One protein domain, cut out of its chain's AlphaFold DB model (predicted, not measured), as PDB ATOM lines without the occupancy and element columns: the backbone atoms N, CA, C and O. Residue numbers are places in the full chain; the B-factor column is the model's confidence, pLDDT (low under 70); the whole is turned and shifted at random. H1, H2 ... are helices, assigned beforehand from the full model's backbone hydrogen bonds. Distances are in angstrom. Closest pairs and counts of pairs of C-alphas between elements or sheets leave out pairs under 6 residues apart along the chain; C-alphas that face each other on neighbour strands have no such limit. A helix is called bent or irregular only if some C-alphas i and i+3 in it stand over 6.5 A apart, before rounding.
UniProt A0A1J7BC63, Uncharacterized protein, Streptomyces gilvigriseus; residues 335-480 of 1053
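This is residues 335 to 480 of the 1053 residues of an uncharacterized protein of Streptomyces gilvigriseus (UniProt A0A1J7BC63). An elongated block of ten mostly short helices has H5 in its middle, joining two groups: H1 to H4 lie toward one end and H7 to H10 toward the other. H5 packs on H3 and H4 of the first group and on H7 and H8 of the second. The printed part has 146 residues with ten named helices, H1 to H10 in chain order, and no named strand; the class is all helix. The whole is compact, with a radius of gyration of the C-alphas of 16.5 A, and spans 49 by 29 by 25 A.

Find C-alpha 431 at (131.455, 74.738, 128.155); from there H8, the longest helix, runs 22.9 A to residue 446. H8 is irregular, but only just: C-alphas 432 and 435 are 6.51 A apart. Look next at H5, residues 387 to 400, 19.7 A long. Before it come H1, residues 335 to 340, which begins at C-alpha 335 at (127.042, 109.864, 112.100), then H2, 344 to 352, H3, 359 to 368, and H4, 373 to 379. After H5 come H6, 409 to 412, and H7, 417 to 423. H9, 452 to 458, follows H8, and H10, 462 to 472, runs 15.4 A to C-alpha 472 at (130.357, 73.867, 110.653).

Start at H8, whose residues 440 to 444 touch H5 at a shallow tilt of 11 degrees, opposite ways; their closest C-alphas, of Val 398 and Ala 444, are 5.6 A apart. H5 is the hub, touching four helices. H4 and H5 form a helical hairpin, closest at the C-alphas of Ala 376 and Phe 393, 4.8 A. H3 touches H5 at a tilt of 37 degrees, only just steep, with the C-alphas of Ala 363 and Gln 389 closest at 5.8 A. H1 touches H3, closest at the C-alphas of Val 335 and Gly 365, 5.9 A. H2 touches no helix; its closest C-alphas to H4, of Ser 344 and Gln 374, are 7.1 A apart. H7 only just touches H5, with 3 pairs of C-alphas within 8 A, the closest those of Ser 395 and Pro 417 at 7.4 A. H7 touches H9, closest at the C-alphas of Ala 422 and Val 458, 5.4 A. H9 and H10 form a helical hairpin, closest at the C-alphas of Leu 455 and Ala 465, 6.3 A. H6 is close to H5 but not clearly touching, the C-alphas of Asp 400 and Tyr 409 being closest at 7.2 A. In H1, H2, H3, H4, H7 and H10 every O i to N i+4 pair is within hydrogen-bond range; in H5 it is 8 of 10, in H8 10 of 12 and in H9 2 of 3, and H6 is too short for such a pair.

Look from Pro 354 to Gly 463: their C-alphas, the two farthest apart, are 50.6 A from each other. The printed part has no cut, and no link between helices is long. The mean pLDDT of the printed part is 86.7; you will find values under 70 at residues 403 to 411, 429 to 432 and 475 to 476.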
ATOM      1  N   VAL A 335     125.995 110.645 111.411       96.38
ATOM      2  CA  VAL A 335     127.042 109.864 112.100       96.38
ATOM      3  C   VAL A 335     127.186 110.288 113.564       96.38
ATOM      4  O   VAL A 335     127.163 109.424 114.443       96.38
ATOM      5  N   ASP A 336     127.292 111.592 113.838       95.25
ATOM      6  CA  ASP A 336     127.415 112.117 115.205       95.25
ATOM      7  C   ASP A 336     126.229 111.685 116.082       95.25
ATOM      8  O   ASP A 336     126.409 111.180 117.197       95.25
ATOM      9  N   ARG A 337     125.005 111.772 115.546       93.94
ATOM     10  CA  ARG A 337     123.801 111.284 116.234       93.94
ATOM     11  C   ARG A 337     123.898 109.791 116.527       93.94
ATOM     12  O   ARG A 337     123.688 109.389 117.669       93.94
ATOM     13  N   LEU A 338     124.242 108.964 115.539       94.31
ATOM     14  CA  LEU A 338     124.337 107.512 115.721       94.31
ATOM     15  C   LEU A 338     125.390 107.108 116.766       94.31
ATOM     16  O   LEU A 338     125.178 106.131 117.484       94.31
ATOM     17  N   GLN A 339     126.485 107.859 116.897       91.88
ATOM     18  CA  GLN A 339     127.539 107.596 117.885       91.88
ATOM     19  C   GLN A 339     127.143 107.972 119.320       91.88
ATOM     20  O   GLN A 339     127.580 107.320 120.272       91.88
ATOM     21  N   ARG A 340     126.301 109.000 119.495       91.06
ATOM     22  CA  ARG A 340     125.844 109.472 120.818       91.06
ATOM     23  C   ARG A 340     124.670 108.676 121.388       91.06
ATOM     24  O   ARG A 340     124.342 108.810 122.566       91.06
ATOM     25  N   LEU A 341     123.998 107.875 120.567       86.38
ATOM     26  CA  LEU A 341     122.796 107.154 120.972       86.38
ATOM     27  C   LEU A 341     123.135 105.791 121.579       86.38
ATOM     28  O   LEU A 341     123.825 104.969 120.984       86.38
ATOM     29  N   HIS A 342     122.583 105.536 122.767       81.25
ATOM     30  CA  HIS A 342     122.752 104.271 123.499       81.25
ATOM     31  C   HIS A 342     121.444 103.482 123.664       81.25
ATOM     32  O   HIS A 342     121.427 102.408 124.261       81.25
ATOM     33  N   SER A 343     120.330 104.010 123.147       83.00
ATOM     34  CA  SER A 343     118.999 103.414 123.284       83.00
ATOM     35  C   SER A 343     118.463 102.931 121.943       83.00
ATOM     36  O   SER A 343     118.344 103.708 120.995       83.00
ATOM     37  N   SER A 344     118.040 101.667 121.901       81.25
ATOM     38  CA  SER A 344     117.361 101.042 120.759       81.25
ATOM     39  C   SER A 344     116.145 101.837 120.279       81.25
ATOM     40  O   SER A 344     115.905 101.974 119.078       81.25
ATOM     41  N   ARG A 345     115.388 102.412 121.222       81.38
ATOM     42  CA  ARG A 345     114.209 103.230 120.928       81.38
ATOM     43  C   ARG A 345     114.590 104.531 120.232       81.38
ATOM     44  O   ARG A 345     113.926 104.907 119.274       81.38
ATOM     45  N   ALA A 346     115.642 105.198 120.700       82.12
ATOM     46  CA  ALA A 346     116.096 106.451 120.108       82.12
ATOM     47  C   ALA A 346     116.704 106.227 118.713       82.12
ATOM     48  O   ALA A 346     116.418 106.985 117.793       82.12
ATOM     49  N   LEU A 347     117.454 105.137 118.525       86.38
ATOM     50  CA  LEU A 347     117.995 104.752 117.218       86.38
ATOM     51  C   LEU A 347     116.899 104.536 116.174       86.38
ATOM     52  O   LEU A 347     117.012 105.021 115.052       86.38
ATOM     53  N   LYS A 348     115.821 103.839 116.552       86.69
ATOM     54  CA  LYS A 348     114.697 103.571 115.651       86.69
ATOM     55  C   LYS A 348     114.087 104.864 115.091       86.69
ATOM     56  O   LYS A 348     113.884 104.947 113.886       86.69
ATOM     57  N   VAL A 349     113.886 105.867 115.949       89.44
ATOM     58  CA  VAL A 349     113.366 107.189 115.555       89.44
ATOM     59  C   VAL A 349     114.266 107.855 114.509       89.44
ATOM     60  O   VAL A 349     113.784 108.393 113.522       89.44
ATOM     61  N   HIS A 350     115.585 107.760 114.664       91.12
ATOM     62  CA  HIS A 350     116.523 108.388 113.735       91.12
ATOM     63  C   HIS A 350     116.572 107.732 112.344       91.12
ATOM     64  O   HIS A 350     116.749 108.433 111.353       91.12
ATOM     65  N   PHE A 351     116.365 106.414 112.228       92.12
ATOM     66  CA  PHE A 351     116.247 105.762 110.912       92.12
ATOM     67  C   PHE A 351     114.945 106.128 110.178       92.12
ATOM     68  O   PHE A 351     114.887 106.130 108.945       92.12
ATOM     69  N   GLU A 352     113.898 106.454 110.935       91.00
ATOM     70  CA  GLU A 352     112.590 106.875 110.423       91.00
ATOM     71  C   GLU A 352     112.618 108.310 109.872       91.00
ATOM     72  O   GLU A 352     111.869 108.632 108.948       91.00
ATOM     73  N   GLU A 353     113.541 109.132 110.366       92.94
ATOM     74  CA  GLU A 353     113.740 110.528 109.978       92.94
ATOM     75  C   GLU A 353     114.462 110.709 108.628       92.94
ATOM     76  O   GLU A 353     115.188 109.814 108.180       92.94
ATOM     77  N   PRO A 354     114.278 111.864 107.961       93.75
ATOM     78  CA  PRO A 354     114.706 112.101 106.580       93.75
ATOM     79  C   PRO A 354     116.207 112.407 106.426       93.75
ATOM     80  O   PRO A 354     116.586 113.114 105.500       93.75
ATOM     81  N   PHE A 355     117.069 111.867 107.296       94.69
ATOM     82  CA  PHE A 355     118.522 112.009 107.157       94.69
ATOM     83  C   PHE A 355     119.009 111.509 105.793       94.69
ATOM     84  O   PHE A 355     118.535 110.481 105.291       94.69
ATOM     85  N   ALA A 356     119.984 112.216 105.228       93.12
ATOM     86  CA  ALA A 356     120.751 111.787 104.076       93.12
ATOM     87  C   ALA A 356     121.656 110.603 104.450       93.12
ATOM     88  O   ALA A 356     122.297 110.582 105.503       93.12
ATOM     89  N   TYR A 357     121.708 109.603 103.571       94.12
ATOM     90  CA  TYR A 357     122.540 108.416 103.745       94.12
ATOM     91  C   TYR A 357     123.686 108.470 102.745       94.12
ATOM     92  O   TYR A 357     123.474 108.279 101.551       94.12
ATOM     93  N   ASP A 358     124.897 108.676 103.251       95.44
ATOM     94  CA  ASP A 358     126.130 108.485 102.495       95.44
ATOM     95  C   ASP A 358     126.873 107.275 103.073       95.44
ATOM     96  O   ASP A 358     127.312 107.279 104.227       95.44
ATOM     97  N   GLY A 359     126.971 106.204 102.281       94.62
ATOM     98  CA  GLY A 359     127.577 104.945 102.713       94.62
ATOM     99  C   GLY A 359     129.058 105.076 103.080       94.62
ATOM    100  O   GLY A 359     129.509 104.414 104.019       94.62
ATOM    101  N   ALA A 360     129.802 105.958 102.406       96.50
ATOM    102  CA  ALA A 360     131.218 106.177 102.674       96.50
ATOM    103  C   ALA A 360     131.412 106.938 103.990       96.50
ATOM    104  O   ALA A 360     132.218 106.516 104.823       96.50
ATOM    105  N   VAL A 361     130.625 107.996 104.222       97.12
ATOM    106  CA  VAL A 361     130.635 108.766 105.478       97.12
ATOM    107  C   VAL A 361     130.192 107.895 106.654       97.12
ATOM    108  O   VAL A 361     130.862 107.872 107.686       97.12
ATOM    109  N   LEU A 362     129.126 107.102 106.494       96.81
ATOM    110  CA  LEU A 362     128.641 106.185 107.530       96.81
ATOM    111  C   LEU A 362     129.672 105.102 107.871       96.81
ATOM    112  O   LEU A 362     129.907 104.830 109.050       96.81
ATOM    113  N   ALA A 363     130.305 104.488 106.867       96.25
ATOM    114  CA  ALA A 363     131.337 103.478 107.090       96.25
ATOM    115  C   ALA A 363     132.599 104.084 107.729       96.25
ATOM    116  O   ALA A 363     133.176 103.476 108.630       96.25
ATOM    117  N   ALA A 364     133.022 105.282 107.313       96.19
ATOM    118  CA  ALA A 364     134.138 106.000 107.931       96.19
ATOM    119  C   ALA A 364     133.835 106.384 109.389       96.19
ATOM    120  O   ALA A 364     134.653 106.136 110.274       96.19
ATOM    121  N   GLY A 365     132.631 106.895 109.657       95.88
ATOM    122  CA  GLY A 365     132.144 107.191 111.002       95.88
ATOM    123  C   GLY A 365     132.123 105.960 111.904       95.88
ATOM    124  O   GLY A 365     132.609 106.012 113.031       95.88
ATOM    125  N   HIS A 366     131.646 104.823 111.391       94.56
ATOM    126  CA  HIS A 366     131.663 103.553 112.120       94.56
ATOM    127  C   HIS A 366     133.087 103.068 112.417       94.56
ATOM    128  O   HIS A 366     133.335 102.517 113.487       94.56
ATOM    129  N   ARG A 367     134.035 103.296 111.497       93.75
ATOM    130  CA  ARG A 367     135.452 102.983 111.723       93.75
ATOM    131  C   ARG A 367     136.085 103.861 112.802       93.75
ATOM    132  O   ARG A 367     136.841 103.354 113.622       93.75
ATOM    133  N   ALA A 368     135.760 105.153 112.815       93.50
ATOM    134  CA  ALA A 368     136.257 106.096 113.816       93.50
ATOM    135  C   ALA A 368     135.641 105.861 115.207       93.50
ATOM    136  O   ALA A 368     136.312 106.009 116.226       93.50
ATOM    137  N   GLY A 369     134.365 105.479 115.248       91.12
ATOM    138  CA  GLY A 369     133.627 105.180 116.468       91.12
ATOM    139  C   GLY A 369     132.537 104.149 116.184       91.12
ATOM    140  O   GLY A 369     131.491 104.534 115.649       91.12
ATOM    141  N   PRO A 370     132.749 102.865 116.543       90.94
ATOM    142  CA  PRO A 370     131.791 101.804 116.264       90.94
ATOM    143  C   PRO A 370     130.405 102.128 116.813       90.94
ATOM    144  O   PRO A 370     130.221 102.429 117.995       90.94
ATOM    145  N   PHE A 371     129.420 102.053 115.926       91.50
ATOM    146  CA  PHE A 371     128.008 102.195 116.263       91.50
ATOM    147  C   PHE A 371     127.521 100.976 117.055       91.50
ATOM    148  O   PHE A 371     128.130  99.910 117.008       91.50
ATOM    149  N   MET A 372     126.373 101.103 117.724       87.88
ATOM    150  CA  MET A 372     125.723  99.956 118.362       87.88
ATOM    151  C   MET A 372     125.366  98.864 117.343       87.88
ATOM    152  O   MET A 372     124.975  99.163 116.212       87.88
ATOM    153  N   GLY A 373     125.361  97.603 117.784       88.56
ATOM    154  CA  GLY A 373     125.037  96.451 116.938       88.56
ATOM    155  C   GLY A 373     123.700  96.587 116.202       88.56
ATOM    156  O   GLY A 373     123.596  96.234 115.037       88.56
ATOM    157  N   GLN A 374     122.681  97.206 116.803       88.56
ATOM    158  CA  GLN A 374     121.404  97.446 116.113       88.56
ATOM    159  C   GLN A 374     121.516  98.426 114.932       88.56
ATOM    160  O   GLN A 374     120.855  98.228 113.914       88.56
ATOM    161  N   VAL A 375     122.374  99.446 115.037       92.75
ATOM    162  CA  VAL A 375     122.668 100.383 113.940       92.75
ATOM    163  C   VAL A 375     123.409  99.652 112.831       92.75
ATOM    164  O   VAL A 375     123.005  99.722 111.675       92.75
ATOM    165  N   ALA A 376     124.442  98.884 113.187       93.12
ATOM    166  CA  ALA A 376     125.171  98.054 112.235       93.12
ATOM    167  C   ALA A 376     124.243  97.030 111.549       93.12
ATOM    168  O   ALA A 376     124.354  96.780 110.349       93.12
ATOM    169  N   ALA A 377     123.256  96.486 112.269       92.06
ATOM    170  CA  ALA A 377     122.259  95.571 111.719       92.06
ATOM    171  C   ALA A 377     121.388  96.247 110.669       92.06
ATOM    172  O   ALA A 377     121.034  95.602 109.683       92.06
ATOM    173  N   GLU A 378     120.994  97.499 110.877       92.94
ATOM    174  CA  GLU A 378     120.191  98.243 109.909       92.94
ATOM    175  C   GLU A 378     121.033  98.687 108.708       92.94
ATOM    176  O   GLU A 378     120.677  98.388 107.569       92.94
ATOM    177  N   LEU A 379     122.216  99.260 108.949       95.50
ATOM    178  CA  LEU A 379     123.128  99.708 107.893       95.50
ATOM    179  C   LEU A 379     123.660  98.549 107.038       95.50
ATOM    180  O   LEU A 379     123.687  98.642 105.817       95.50
ATOM    181  N   SER A 380     123.953  97.384 107.622       94.69
ATOM    182  CA  SER A 380     124.344  96.187 106.854       94.69
ATOM    183  C   SER A 380     123.259  95.676 105.895       94.69
ATOM    184  O   SER A 380     123.530  94.804 105.059       94.69
ATOM    185  N   ARG A 381     122.023  96.177 105.998       93.44
ATOM    186  CA  ARG A 381     120.900  95.875 105.100       93.44
ATOM    187  C   ARG A 381     120.539  97.048 104.185       93.44
ATOM    188  O   ARG A 381     119.710  96.852 103.306       93.44
ATOM    189  N   HIS A 382     121.150  98.211 104.363       95.88
ATOM    190  CA  HIS A 382     120.781  99.429 103.659       95.88
ATOM    191  C   HIS A 382     121.144  99.373 102.166       95.88
ATOM    192  O   HIS A 382     122.196  98.863 101.783       95.88
ATOM    193  N   GLU A 383     120.251  99.878 101.319       96.06
ATOM    194  CA  GLU A 383     120.328  99.775  99.858       96.06
ATOM    195  C   GLU A 383     121.329 100.730  99.196       96.06
ATOM    196  O   GLU A 383     121.707 100.503  98.048       96.06
ATOM    197  N   GLU A 384     121.751 101.783  99.898       94.44
ATOM    198  CA  GLU A 384     122.767 102.733  99.411       94.44
ATOM    199  C   GLU A 384     124.205 102.258  99.644       94.44
ATOM    200  O   GLU A 384     125.137 102.869  99.135       94.44
ATOM    201  N   LEU A 385     124.400 101.185 100.416       95.50
ATOM    202  CA  LEU A 385     125.735 100.710 100.765       95.50
ATOM    203  C   LEU A 385     126.184  99.593  99.820       95.50
ATOM    204  O   LEU A 385     125.436  98.645  99.543       95.50
ATOM    205  N   ASP A 386     127.430  99.679  99.361       95.12
ATOM    206  CA  ASP A 386     128.077  98.616  98.590       95.12
ATOM    207  C   ASP A 386     128.493  97.423  99.479       95.12
ATOM    208  O   ASP A 386     128.267  97.401 100.692       95.12
ATOM    209  N   ASP A 387     129.043  96.365  98.877       92.19
ATOM    210  CA  ASP A 387     129.410  95.163  99.634       92.19
ATOM    211  C   ASP A 387     130.592  95.387 100.589       92.19
ATOM    212  O   ASP A 387     130.604  94.783 101.664       92.19
ATOM    213  N   GLU A 388     131.526  96.285 100.262       93.38
ATOM    214  CA  GLU A 388     132.672  96.616 101.116       93.38
ATOM    215  C   GLU A 388     132.212  97.390 102.359       93.38
ATOM    216  O   GLU A 388     132.515  97.019 103.494       93.38
ATOM    217  N   GLN A 389     131.386  98.415 102.165       95.12
ATOM    218  CA  GLN A 389     130.778  99.198 103.238       95.12
ATOM    219  C   GLN A 389     129.889  98.321 104.123       95.12
ATOM    220  O   GLN A 389     129.961  98.394 105.349       95.12
ATOM    221  N   ARG A 390     129.071  97.438 103.536       94.50
ATOM    222  CA  ARG A 390     128.245  96.497 104.311       94.50
ATOM    223  C   ARG A 390     129.096  95.507 105.097       94.50
ATOM    224  O   ARG A 390     128.689  95.149 106.202       94.50
ATOM    225  N   ALA A 391     130.238  95.071 104.564       91.69
ATOM    226  CA  ALA A 391     131.154  94.181 105.274       91.69
ATOM    227  C   ALA A 391     131.659  94.817 106.577       91.69
ATOM    228  O   ALA A 391     131.654  94.140 107.599       91.69
ATOM    229  N   VAL A 392     131.952  96.124 106.585       93.44
ATOM    230  CA  VAL A 392     132.348  96.868 107.799       93.44
ATOM    231  C   VAL A 392     131.304  96.729 108.914       93.44
ATOM    232  O   VAL A 392     131.634  96.366 110.042       93.44
ATOM    233  N   PHE A 393     130.024  96.951 108.602       94.62
ATOM    234  CA  PHE A 393     128.945  96.805 109.585       94.62
ATOM    235  C   PHE A 393     128.694  95.342 109.969       94.62
ATOM    236  O   PHE A 393     128.367  95.048 111.118       94.62
ATOM    237  N   ARG A 394     128.846  94.402 109.026       93.62
ATOM    238  CA  ARG A 394     128.717  92.966 109.315       93.62
ATOM    239  C   ARG A 394     129.821  92.469 110.246       93.62
ATOM    240  O   ARG A 394     129.493  91.659 111.107       93.62
ATOM    241  N   SER A 395     131.056  92.978 110.147       91.94
ATOM    242  CA  SER A 395     132.133  92.657 111.100       91.94
ATOM    243  C   SER A 395     131.686  92.944 112.528       91.94
ATOM    244  O   SER A 395     131.762  92.063 113.380       91.94
ATOM    245  N   CYS A 396     131.108  94.129 112.763       90.62
ATOM    246  CA  CYS A 396     130.583  94.515 114.072       90.62
ATOM    247  C   CYS A 396     129.511  93.537 114.580       90.62
ATOM    248  O   CYS A 396     129.580  93.097 115.723       90.62
ATOM    249  N   LEU A 397     128.564  93.134 113.725       90.62
ATOM    250  CA  LEU A 397     127.501  92.183 114.087       90.62
ATOM    251  C   LEU A 397     128.013  90.781 114.385       90.62
ATOM    252  O   LEU A 397     127.529  90.124 115.302       90.62
ATOM    253  N   VAL A 398     128.952  90.300 113.574       90.94
ATOM    254  CA  VAL A 398     129.560  88.988 113.771       90.94
ATOM    255  C   VAL A 398     130.317  89.000 115.092       90.94
ATOM    256  O   VAL A 398     130.070  88.138 115.930       90.94
ATOM    257  N   ASN A 399     131.154  90.011 115.320       88.81
ATOM    258  CA  ASN A 399     131.980  90.139 116.518       88.81
ATOM    259  C   ASN A 399     131.195  90.447 117.801       88.81
ATOM    260  O   ASN A 399     131.698  90.152 118.883       88.81
ATOM    261  N   ASP A 400     129.962  90.945 117.707       83.62
ATOM    262  CA  ASP A 400     129.051  91.087 118.855       83.62
ATOM    263  C   ASP A 400     128.799  89.733 119.551       83.62
ATOM    264  O   ASP A 400     128.664  89.658 120.768       83.62
ATOM    265  N   HIS A 401     128.830  88.624 118.797       78.81
ATOM    266  CA  HIS A 401     128.719  87.274 119.358       78.81
ATOM    267  C   HIS A 401     129.976  86.793 120.099       78.81
ATOM    268  O   HIS A 401     129.894  85.816 120.845       78.81
ATOM    269  N   TRP A 402     131.130  87.434 119.888       79.38
ATOM    270  CA  TRP A 402     132.393  87.042 120.521       79.38
ATOM    271  C   TRP A 402     132.532  87.609 121.937       79.38
ATOM    272  O   TRP A 402     133.038  86.928 122.829       79.38
ATOM    273  N   ASP A 403     132.081  88.846 122.173       68.75
ATOM    274  CA  ASP A 403     132.330  89.561 123.432       68.75
ATOM    275  C   ASP A 403     131.285  89.264 124.524       68.75
ATOM    276  O   ASP A 403     130.614  90.149 125.051       68.75
ATOM    277  N   PHE A 404     131.185  87.995 124.933       62.41
ATOM    278  CA  PHE A 404     130.386  87.595 126.103       62.41
ATOM    279  C   PHE A 404     130.968  88.124 127.435       62.41
ATOM    280  O   PHE A 404     130.351  87.978 128.488       62.41
ATOM    281  N   ARG A 405     132.163  88.739 127.416       57.38
ATOM    282  CA  ARG A 405     132.872  89.241 128.607       57.38
ATOM    283  C   ARG A 405     132.583  90.713 128.930       57.38
ATOM    284  O   ARG A 405     133.127  91.225 129.904       57.38
ATOM    285  N   GLY A 406     131.697  91.372 128.179       50.56
ATOM    286  CA  GLY A 406     131.000  92.586 128.620       50.56
ATOM    287  C   GLY A 406     131.848  93.855 128.765       50.56
ATOM    288  O   GLY A 406     131.440  94.755 129.497       50.56
ATOM    289  N   GLY A 407     132.998  93.972 128.091       51.91
ATOM    290  CA  GLY A 407     133.867  95.144 128.287       51.91
ATOM    291  C   GLY A 407     134.775  95.564 127.130       51.91
ATOM    292  O   GLY A 407     135.291  96.680 127.170       51.91
ATOM    293  N   ALA A 408     134.967  94.742 126.094       54.09
ATOM    294  CA  ALA A 408     135.915  95.023 125.009       54.09
ATOM    295  C   ALA A 408     135.243  95.432 123.683       54.09
ATOM    296  O   ALA A 408     135.938  95.675 122.695       54.09
ATOM    297  N   TYR A 409     133.910  95.563 123.668       57.22
ATOM    298  CA  TYR A 409     133.081  95.784 122.479       57.22
ATOM    299  C   TYR A 409     133.648  96.825 121.504       57.22
ATOM    300  O   TYR A 409     133.638  96.619 120.295       57.22
ATOM    301  N   LYS A 410     134.195  97.937 122.009       62.03
ATOM    302  CA  LYS A 410     134.608  99.057 121.154       62.03
ATOM    303  C   LYS A 410     135.942  98.862 120.433       62.03
ATOM    304  O   LYS A 410     136.109  99.439 119.367       62.03
ATOM    305  N   THR A 411     136.893  98.104 120.974       67.12
ATOM    306  CA  THR A 411     138.264  98.112 120.426       67.12
ATOM    307  C   THR A 411     138.468  97.130 119.278       67.12
ATOM    308  O   THR A 411     139.350  97.357 118.458       67.12
ATOM    309  N   ARG A 412     137.648  96.071 119.185       80.06
ATOM    310  CA  ARG A 412     137.817  94.985 118.194       80.06
ATOM    311  C   ARG A 412     136.553  94.626 117.417       80.06
ATOM    312  O   ARG A 412     136.490  93.578 116.784       80.06
ATOM    313  N   ALA A 413     135.519  95.469 117.454       83.50
ATOM    314  CA  ALA A 413     134.289  95.227 116.692       83.50
ATOM    315  C   ALA A 413     134.543  95.126 115.177       83.50
ATOM    316  O   ALA A 413     133.815  94.426 114.479       83.50
ATOM    317  N   LEU A 414     135.571  95.810 114.676       88.38
ATOM    318  CA  LEU A 414     135.820  95.976 113.246       88.38
ATOM    319  C   LEU A 414     136.820  94.978 112.659       88.38
ATOM    320  O   LEU A 414     136.900  94.885 111.437       88.38
ATOM    321  N   GLU A 415     137.557  94.250 113.503       91.00
ATOM    322  CA  GLU A 415     138.498  93.223 113.048       91.00
ATOM    323  C   GLU A 415     137.743  92.161 112.245       91.00
ATOM    324  O   GLU A 415     136.649  91.725 112.625       91.00
ATOM    325  N   THR A 416     138.304  91.732 111.121       91.50
ATOM    326  CA  THR A 416     137.729  90.603 110.388       91.50
ATOM    327  C   THR A 416     137.806  89.334 111.245       91.50
ATOM    328  O   THR A 416     138.698  89.203 112.091       91.50
ATOM    329  N   PRO A 417     136.909  88.353 111.041       92.44
ATOM    330  CA  PRO A 417     136.974  87.098 111.781       92.44
ATOM    331  C   PRO A 417     138.334  86.393 111.698       92.44
ATOM    332  O   PRO A 417     138.792  85.841 112.696       92.44
ATOM    333  N   ALA A 418     139.003  86.452 110.542       91.69
ATOM    334  CA  ALA A 418     140.333  85.882 110.353       91.69
ATOM    335  C   ALA A 418     141.416  86.633 111.153       91.69
ATOM    336  O   ALA A 418     142.201  85.995 111.854       91.69
ATOM    337  N   GLU A 419     141.437  87.970 111.114       93.06
ATOM    338  CA  GLU A 419     142.362  88.782 111.928       93.06
ATOM    339  C   GLU A 419     142.168  88.517 113.421       93.06
ATOM    340  O   GLU A 419     143.140  88.356 114.162       93.06
ATOM    341  N   ARG A 420     140.910  88.396 113.852       90.62
ATOM    342  CA  ARG A 420     140.580  88.131 115.247       90.62
ATOM    343  C   ARG A 420     141.066  86.757 115.704       90.62
ATOM    344  O   ARG A 420     141.660  86.660 116.773       90.62
ATOM    345  N   LEU A 421     140.877  85.713 114.891       92.19
ATOM    346  CA  LEU A 421     141.420  84.373 115.168       92.19
ATOM    347  C   LEU A 421     142.951  84.360 115.211       92.19
ATOM    348  O   LEU A 421     143.536  83.596 115.978       92.19
ATOM    349  N   ALA A 422     143.608  85.199 114.405       92.19
ATOM    350  CA  ALA A 422     145.061  85.325 114.433       92.19
ATOM    351  C   ALA A 422     145.525  85.991 115.738       92.19
ATOM    352  O   ALA A 422     146.480  85.546 116.381       92.19
ATOM    353  N   ALA A 423     144.829  87.050 116.156       90.81
ATOM    354  CA  ALA A 423     145.171  87.830 117.337       90.81
ATOM    355  C   ALA A 423     144.838  87.107 118.651       90.81
ATOM    356  O   ALA A 423     145.635  87.144 119.592       90.81
ATOM    357  N   GLU A 424     143.693  86.428 118.726       90.56
ATOM    358  CA  GLU A 424     143.149  85.835 119.949       90.56
ATOM    359  C   GLU A 424     143.056  84.308 119.839       90.56
ATOM    360  O   GLU A 424     142.480  83.794 118.880       90.56
ATOM    361  N   PRO A 425     143.564  83.549 120.827       91.75
ATOM    362  CA  PRO A 425     143.251  82.135 120.895       91.75
ATOM    363  C   PRO A 425     141.758  81.937 121.188       91.75
ATOM    364  O   PRO A 425     141.175  82.621 122.032       91.75
ATOM    365  N   LEU A 426     141.160  80.952 120.524       90.56
ATOM    366  CA  LEU A 426     139.874  80.383 120.888       90.56
ATOM    367  C   LEU A 426     139.910  79.997 122.371       90.56
ATOM    368  O   LEU A 426     140.886  79.381 122.821       90.56
ATOM    369  N   PRO A 427     138.861  80.323 123.143       86.25
ATOM    370  CA  PRO A 427     138.764  79.830 124.500       86.25
ATOM    371  C   PRO A 427     138.796  78.300 124.476       86.25
ATOM    372  O   PRO A 427     138.312  77.661 123.535       86.25
ATOM    373  N   GLY A 428     139.393  77.714 125.515       76.75
ATOM    374  CA  GLY A 428     139.360  76.269 125.709       76.75
ATOM    375  C   GLY A 428     137.921  75.748 125.765       76.75
ATOM    376  O   GLY A 428     136.965  76.519 125.827       76.75
ATOM    377  N   ALA A 429     137.763  74.426 125.786       63.75
ATOM    378  CA  ALA A 429     136.460  73.755 125.821       63.75
ATOM    379  C   ALA A 429     135.657  73.971 127.128       63.75
ATOM    380  O   ALA A 429     134.782  73.166 127.449       63.75
ATOM    381  N   ASP A 430     135.936  75.042 127.877       69.50
ATOM    382  CA  ASP A 430     135.084  75.518 128.954       69.50
ATOM    383  C   ASP A 430     133.697  75.799 128.378       69.50
ATOM    384  O   ASP A 430     133.469  76.742 127.613       69.50
ATOM    385  N   TYR A 431     132.775  74.914 128.751       56.88
ATOM    386  CA  TYR A 431     131.455  74.738 128.155       56.88
ATOM    387  C   TYR A 431     130.672  76.053 128.006       56.88
ATOM    388  O   TYR A 431     129.956  76.249 127.030       56.88
ATOM    389  N   TYR A 432     130.863  76.989 128.937       63.62
ATOM    390  CA  TYR A 432     130.150  78.265 128.976       63.62
ATOM    391  C   TYR A 432     130.574  79.265 127.894       63.62
ATOM    392  O   TYR A 432     129.753  80.064 127.453       63.62
ATOM    393  N   LEU A 433     131.832  79.236 127.451       72.38
ATOM    394  CA  LEU A 433     132.328  80.156 126.418       72.38
ATOM    395  C   LEU A 433     132.155  79.578 125.012       72.38
ATOM    396  O   LEU A 433     132.036  80.324 124.038       72.38
ATOM    397  N   TRP A 434     132.104  78.249 124.911       83.38
ATOM    398  CA  TRP A 434     132.056  77.548 123.637       83.38
ATOM    399  C   TRP A 434     130.810  77.870 122.806       83.38
ATOM    400  O   TRP A 434     130.922  78.100 121.603       83.38
ATOM    401  N   ASP A 435     129.628  77.960 123.426       80.06
ATOM    402  CA  ASP A 435     128.380  78.254 122.707       80.06
ATOM    403  C   ASP A 435     128.410  79.625 122.014       80.06
ATOM    404  O   ASP A 435     127.928  79.758 120.883       80.06
ATOM    405  N   GLY A 436     129.014  80.626 122.664       83.44
ATOM    406  CA  GLY A 436     129.212  81.963 122.101       83.44
ATOM    407  C   GLY A 436     130.157  81.939 120.901       83.44
ATOM    408  O   GLY A 436     129.814  82.438 119.831       83.44
ATOM    409  N   VAL A 437     131.297  81.260 121.032       87.19
ATOM    410  CA  VAL A 437     132.292  81.134 119.957       87.19
ATOM    411  C   VAL A 437     131.765  80.321 118.776       87.19
ATOM    412  O   VAL A 437     131.941  80.714 117.625       87.19
ATOM    413  N   ALA A 438     131.043  79.231 119.028       86.44
ATOM    414  CA  ALA A 438     130.390  78.461 117.977       86.44
ATOM    415  C   ALA A 438     129.278  79.276 117.291       86.44
ATOM    416  O   ALA A 438     129.092  79.192 116.073       86.44
ATOM    417  N   ALA A 439     128.522  80.088 118.040       84.75
ATOM    418  CA  ALA A 439     127.543  81.010 117.465       84.75
ATOM    419  C   ALA A 439     128.209  82.087 116.596       84.75
ATOM    420  O   ALA A 439     127.739  82.314 115.478       84.75
ATOM    421  N   TRP A 440     129.314  82.667 117.068       91.38
ATOM    422  CA  TRP A 440     130.151  83.612 116.332       91.38
ATOM    423  C   TRP A 440     130.684  82.999 115.034       91.38
ATOM    424  O   TRP A 440     130.441  83.555 113.967       91.38
ATOM    425  N   ALA A 441     131.298  81.813 115.080       90.50
ATOM    426  CA  ALA A 441     131.876  81.164 113.900       90.50
ATOM    427  C   ALA A 441     130.802  80.851 112.849       90.50
ATOM    428  O   ALA A 441     130.977  81.129 111.665       90.50
ATOM    429  N   ARG A 442     129.629  80.362 113.280       87.75
ATOM    430  CA  ARG A 442     128.474  80.159 112.389       87.75
ATOM    431  C   ARG A 442     127.958  81.468 111.800       87.75
ATOM    432  O   ARG A 442     127.490  81.472 110.663       87.75
ATOM    433  N   ALA A 443     127.965  82.559 112.565       87.94
ATOM    434  CA  ALA A 443     127.575  83.871 112.062       87.94
ATOM    435  C   ALA A 443     128.584  84.387 111.025       87.94
ATOM    436  O   ALA A 443     128.159  84.786 109.943       87.94
ATOM    437  N   ALA A 444     129.884  84.284 111.313       91.44
ATOM    438  CA  ALA A 444     130.980  84.664 110.428       91.44
ATOM    439  C   ALA A 444     130.952  83.879 109.109       91.44
ATOM    440  O   ALA A 444     130.949  84.476 108.032       91.44
ATOM    441  N   HIS A 445     130.822  82.551 109.191       89.81
ATOM    442  CA  HIS A 445     130.722  81.667 108.031       89.81
ATOM    443  C   HIS A 445     129.476  81.985 107.185       89.81
ATOM    444  O   HIS A 445     129.575  82.208 105.982       89.81
ATOM    445  N   ARG A 446     128.290  82.122 107.803       85.25
ATOM    446  CA  ARG A 446     127.059  82.506 107.074       85.25
ATOM    447  C   ARG A 446     127.135  83.892 106.438       85.25
ATOM    448  O   ARG A 446     126.430  84.141 105.463       85.25
ATOM    449  N   ALA A 447     127.925  84.796 107.010       85.38
ATOM    450  CA  ALA A 447     128.159  86.122 106.457       85.38
ATOM    451  C   ALA A 447     129.210  86.125 105.332       85.38
ATOM    452  O   ALA A 447     129.394  87.171 104.708       85.38
ATOM    453  N   GLY A 448     129.875  84.991 105.067       88.62
ATOM    454  CA  GLY A 448     130.981  84.884 104.113       88.62
ATOM    455  C   GLY A 448     132.252  85.597 104.580       88.62
ATOM    456  O   GLY A 448     133.057  86.004 103.754       88.62
ATOM    457  N   MET A 449     132.399  85.809 105.890       90.44
ATOM    458  CA  MET A 449     133.507  86.561 106.496       90.44
ATOM    459  C   MET A 449     134.565  85.663 107.141       90.44
ATOM    460  O   MET A 449     135.550  86.162 107.676       90.44
ATOM    461  N   LEU A 450     134.318  84.355 107.153       91.81
ATOM    462  CA  LEU A 450     135.233  83.341 107.649       91.81
ATOM    463  C   LEU A 450     135.172  82.156 106.693       91.81
ATOM    464  O   LEU A 450     134.151  81.464 106.642       91.81
ATOM    465  N   ALA A 451     136.240  81.954 105.930       89.06
ATOM    466  CA  ALA A 451     136.364  80.793 105.064       89.06
ATOM    467  C   ALA A 451     136.771  79.562 105.883       89.06
ATOM    468  O   ALA A 451     137.524  79.655 106.858       89.06
ATOM    469  N   ASP A 452     136.334  78.375 105.467       83.88
ATOM    470  CA  ASP A 452     136.610  77.152 106.231       83.88
ATOM    471  C   ASP A 452     138.116  76.830 106.263       83.88
ATOM    472  O   ASP A 452     138.647  76.350 107.267       83.88
ATOM    473  N   GLY A 453     138.841  77.192 105.199       86.50
ATOM    474  CA  GLY A 453     140.300  77.099 105.141       86.50
ATOM    475  C   GLY A 453     141.045  78.114 106.023       86.50
ATOM    476  O   GLY A 453     142.237  77.934 106.270       86.50
ATOM    477  N   GLU A 454     140.401  79.185 106.500       89.00
ATOM    478  CA  GLU A 454     141.003  80.122 107.465       89.00
ATOM    479  C   GLU A 454     140.972  79.556 108.882       89.00
ATOM    480  O   GLU A 454     141.970  79.658 109.595       89.00
ATOM    481  N   LEU A 455     139.890  78.870 109.269       88.38
ATOM    482  CA  LEU A 455     139.822  78.158 110.549       88.38
ATOM    483  C   LEU A 455     140.950  77.130 110.687       88.38
ATOM    484  O   LEU A 455     141.571  77.039 111.740       88.38
ATOM    485  N   LEU A 456     141.262  76.404 109.611       89.81
ATOM    486  CA  LEU A 456     142.362  75.437 109.594       89.81
ATOM    487  C   LEU A 456     143.739  76.088 109.821       89.81
ATOM    488  O   LEU A 456     144.588  75.506 110.497       89.81
ATOM    489  N   ARG A 457     143.967  77.262 109.216       89.88
ATOM    490  CA  ARG A 457     145.287  77.913 109.127       89.88
ATOM    491  C   ARG A 457     145.569  78.923 110.229       89.88
ATOM    492  O   ARG A 457     146.732  79.219 110.464       89.88
ATOM    493  N   VAL A 458     144.535  79.507 110.823       94.06
ATOM    494  CA  VAL A 458     144.674  80.682 111.694       94.06
ATOM    495  C   VAL A 458     144.163  80.402 113.102       94.06
ATOM    496  O   VAL A 458     144.725  80.909 114.070       94.06
ATOM    497  N   ALA A 459     143.117  79.583 113.239       94.12
ATOM    498  CA  ALA A 459     142.516  79.351 114.541       94.12
ATOM    499  C   ALA A 459     143.414  78.481 115.429       94.12
ATOM    500  O   ALA A 459     143.898  77.417 115.038       94.12
ATOM    501  N   ARG A 460     143.586  78.941 116.665       94.50
ATOM    502  CA  ARG A 460     144.372  78.304 117.722       94.50
ATOM    503  C   ARG A 460     143.580  78.353 119.026       94.50
ATOM    504  O   ARG A 460     142.885  79.343 119.217       94.50
ATOM    505  N   PRO A 461     143.674  77.377 119.938       94.81
ATOM    506  CA  PRO A 461     144.418  76.119 119.823       94.81
ATOM    507  C   PRO A 461     143.778  75.120 118.839       94.81
ATOM    508  O   PRO A 461     142.593  75.230 118.512       94.81
ATOM    509  N   ALA A 462     144.543  74.115 118.401       93.94
ATOM    510  CA  ALA A 462     144.141  73.148 117.372       93.94
ATOM    511  C   ALA A 462     142.879  72.345 117.737       93.94
ATOM    512  O   ALA A 462     142.013  72.135 116.886       93.94
ATOM    513  N   GLY A 463     142.747  71.926 119.000       90.88
ATOM    514  CA  GLY A 463     141.580  71.186 119.496       90.88
ATOM    515  C   GLY A 463     140.266  71.970 119.344       90.88
ATOM    516  O   GLY A 463     139.363  71.510 118.641       90.88
ATOM    517  N   PRO A 464     140.152  73.172 119.942       90.69
ATOM    518  CA  PRO A 464     139.057  74.106 119.688       90.69
ATOM    519  C   PRO A 464     138.842  74.408 118.197       90.69
ATOM    520  O   PRO A 464     137.713  74.356 117.723       90.69
ATOM    521  N   ALA A 465     139.891  74.645 117.407       92.00
ATOM    522  CA  ALA A 465     139.728  74.887 115.969       92.00
ATOM    523  C   ALA A 465     139.037  73.708 115.249       92.00
ATOM    524  O   ALA A 465     138.095  73.911 114.481       92.00
ATOM    525  N   ALA A 466     139.436  72.469 115.553       90.88
ATOM    526  CA  ALA A 466     138.791  71.274 115.015       90.88
ATOM    527  C   ALA A 466     137.338  71.123 115.495       90.88
ATOM    528  O   ALA A 466     136.456  70.789 114.708       90.88
ATOM    529  N   ALA A 467     137.053  71.418 116.763       88.50
ATOM    530  CA  ALA A 467     135.684  71.390 117.270       88.50
ATOM    531  C   ALA A 467     134.776  72.408 116.550       88.50
ATOM    532  O   ALA A 467     133.626  72.084 116.253       88.50
ATOM    533  N   LEU A 468     135.283  73.598 116.195       88.50
ATOM    534  CA  LEU A 468     134.536  74.558 115.370       88.50
ATOM    535  C   LEU A 468     134.304  74.046 113.946       88.50
ATOM    536  O   LEU A 468     133.191  74.165 113.439       88.50
ATOM    537  N   LEU A 469     135.316  73.451 113.308       90.19
ATOM    538  CA  LEU A 469     135.164  72.848 111.977       90.19
ATOM    539  C   LEU A 469     134.110  71.731 111.979       90.19
ATOM    540  O   LEU A 469     133.288  71.656 111.066       90.19
ATOM    541  N   ALA A 470     134.076  70.906 113.028       87.31
ATOM    542  CA  ALA A 470     133.058  69.871 113.197       87.31
ATOM    543  C   ALA A 470     131.640  70.453 113.362       87.31
ATOM    544  O   ALA A 470     130.681  69.882 112.848       87.31
ATOM    545  N   GLU A 471     131.497  71.595 114.040       84.62
ATOM    546  CA  GLU A 471     130.219  72.314 114.186       84.62
ATOM    547  C   GLU A 471     129.740  72.978 112.884       84.62
ATOM    548  O   GLU A 471     128.537  73.193 112.705       84.62
ATOM    549  N   LEU A 472     130.663  73.319 111.980       84.56
ATOM    550  CA  LEU A 472     130.357  73.867 110.653       84.56
ATOM    551  C   LEU A 472     130.080  72.787 109.599       84.56
ATOM    552  O   LEU A 472     129.539  73.102 108.537       84.56
ATOM    553  N   ALA A 473     130.403  71.525 109.886       83.38
ATOM    554  CA  ALA A 473     130.094  70.411 109.004       83.38
ATOM    555  C   ALA A 473     128.579  70.296 108.737       83.38
ATOM    556  O   ALA A 473     127.735  70.683 109.554       83.38
ATOM    557  N   ASP A 474     128.205  69.744 107.577       76.75
ATOM    558  CA  ASP A 474     126.795  69.531 107.246       76.75
ATOM    559  C   ASP A 474     126.117  68.573 108.254       76.75
ATOM    560  O   ASP A 474     126.752  67.925 109.087       76.75
ATOM    561  N   ARG A 475     124.788  68.413 108.182       68.31
ATOM    562  CA  ARG A 475     124.059  67.498 109.093       68.31
ATOM    563  C   ARG A 475     124.517  66.032 109.015       68.31
ATOM    564  O   ARG A 475     124.093  65.237 109.849       68.31
ATOM    565  N   ARG A 476     125.292  65.660 107.993       62.06
ATOM    566  CA  ARG A 476     125.880  64.329 107.801       62.06
ATOM    567  C   ARG A 476     127.341  64.277 108.265       62.06
ATOM    568  O   ARG A 476     127.979  63.250 108.075       62.06
ATOM    569  N   GLY A 477     127.852  65.350 108.870       71.31
ATOM    570  CA  GLY A 477     129.226  65.465 109.346       71.31
ATOM    571  C   GLY A 477     130.244  65.714 108.236       71.31
ATOM    572  O   GLY A 477     131.435  65.548 108.478       71.31
ATOM    573  N   ARG A 478     129.814  66.091 107.024       76.50
ATOM    574  CA  ARG A 478     130.745  66.365 105.924       76.50
ATOM    575  C   ARG A 478     131.266  67.785 106.020       76.50
ATOM    576  O   ARG A 478     130.482  68.735 106.073       76.50
ATOM    577  N   LEU A 479     132.589  67.904 106.020       79.81
ATOM    578  CA  LEU A 479     133.261  69.190 105.964       79.81
ATOM    579  C   LEU A 479     133.021  69.844 104.596       79.81
ATOM    580  O   LEU A 479     132.944  69.143 103.579       79.81
ATOM    581  N   PRO A 480     132.918  71.177 104.544       77.50
ATOM    582  CA  PRO A 480     132.945  71.908 103.287       77.50
ATOM    583  C   PRO A 480     134.207  71.577 102.485       77.50
ATOM    584  O   PRO A 480     135.284  71.382 103.052       77.50
TER     585      PRO A 480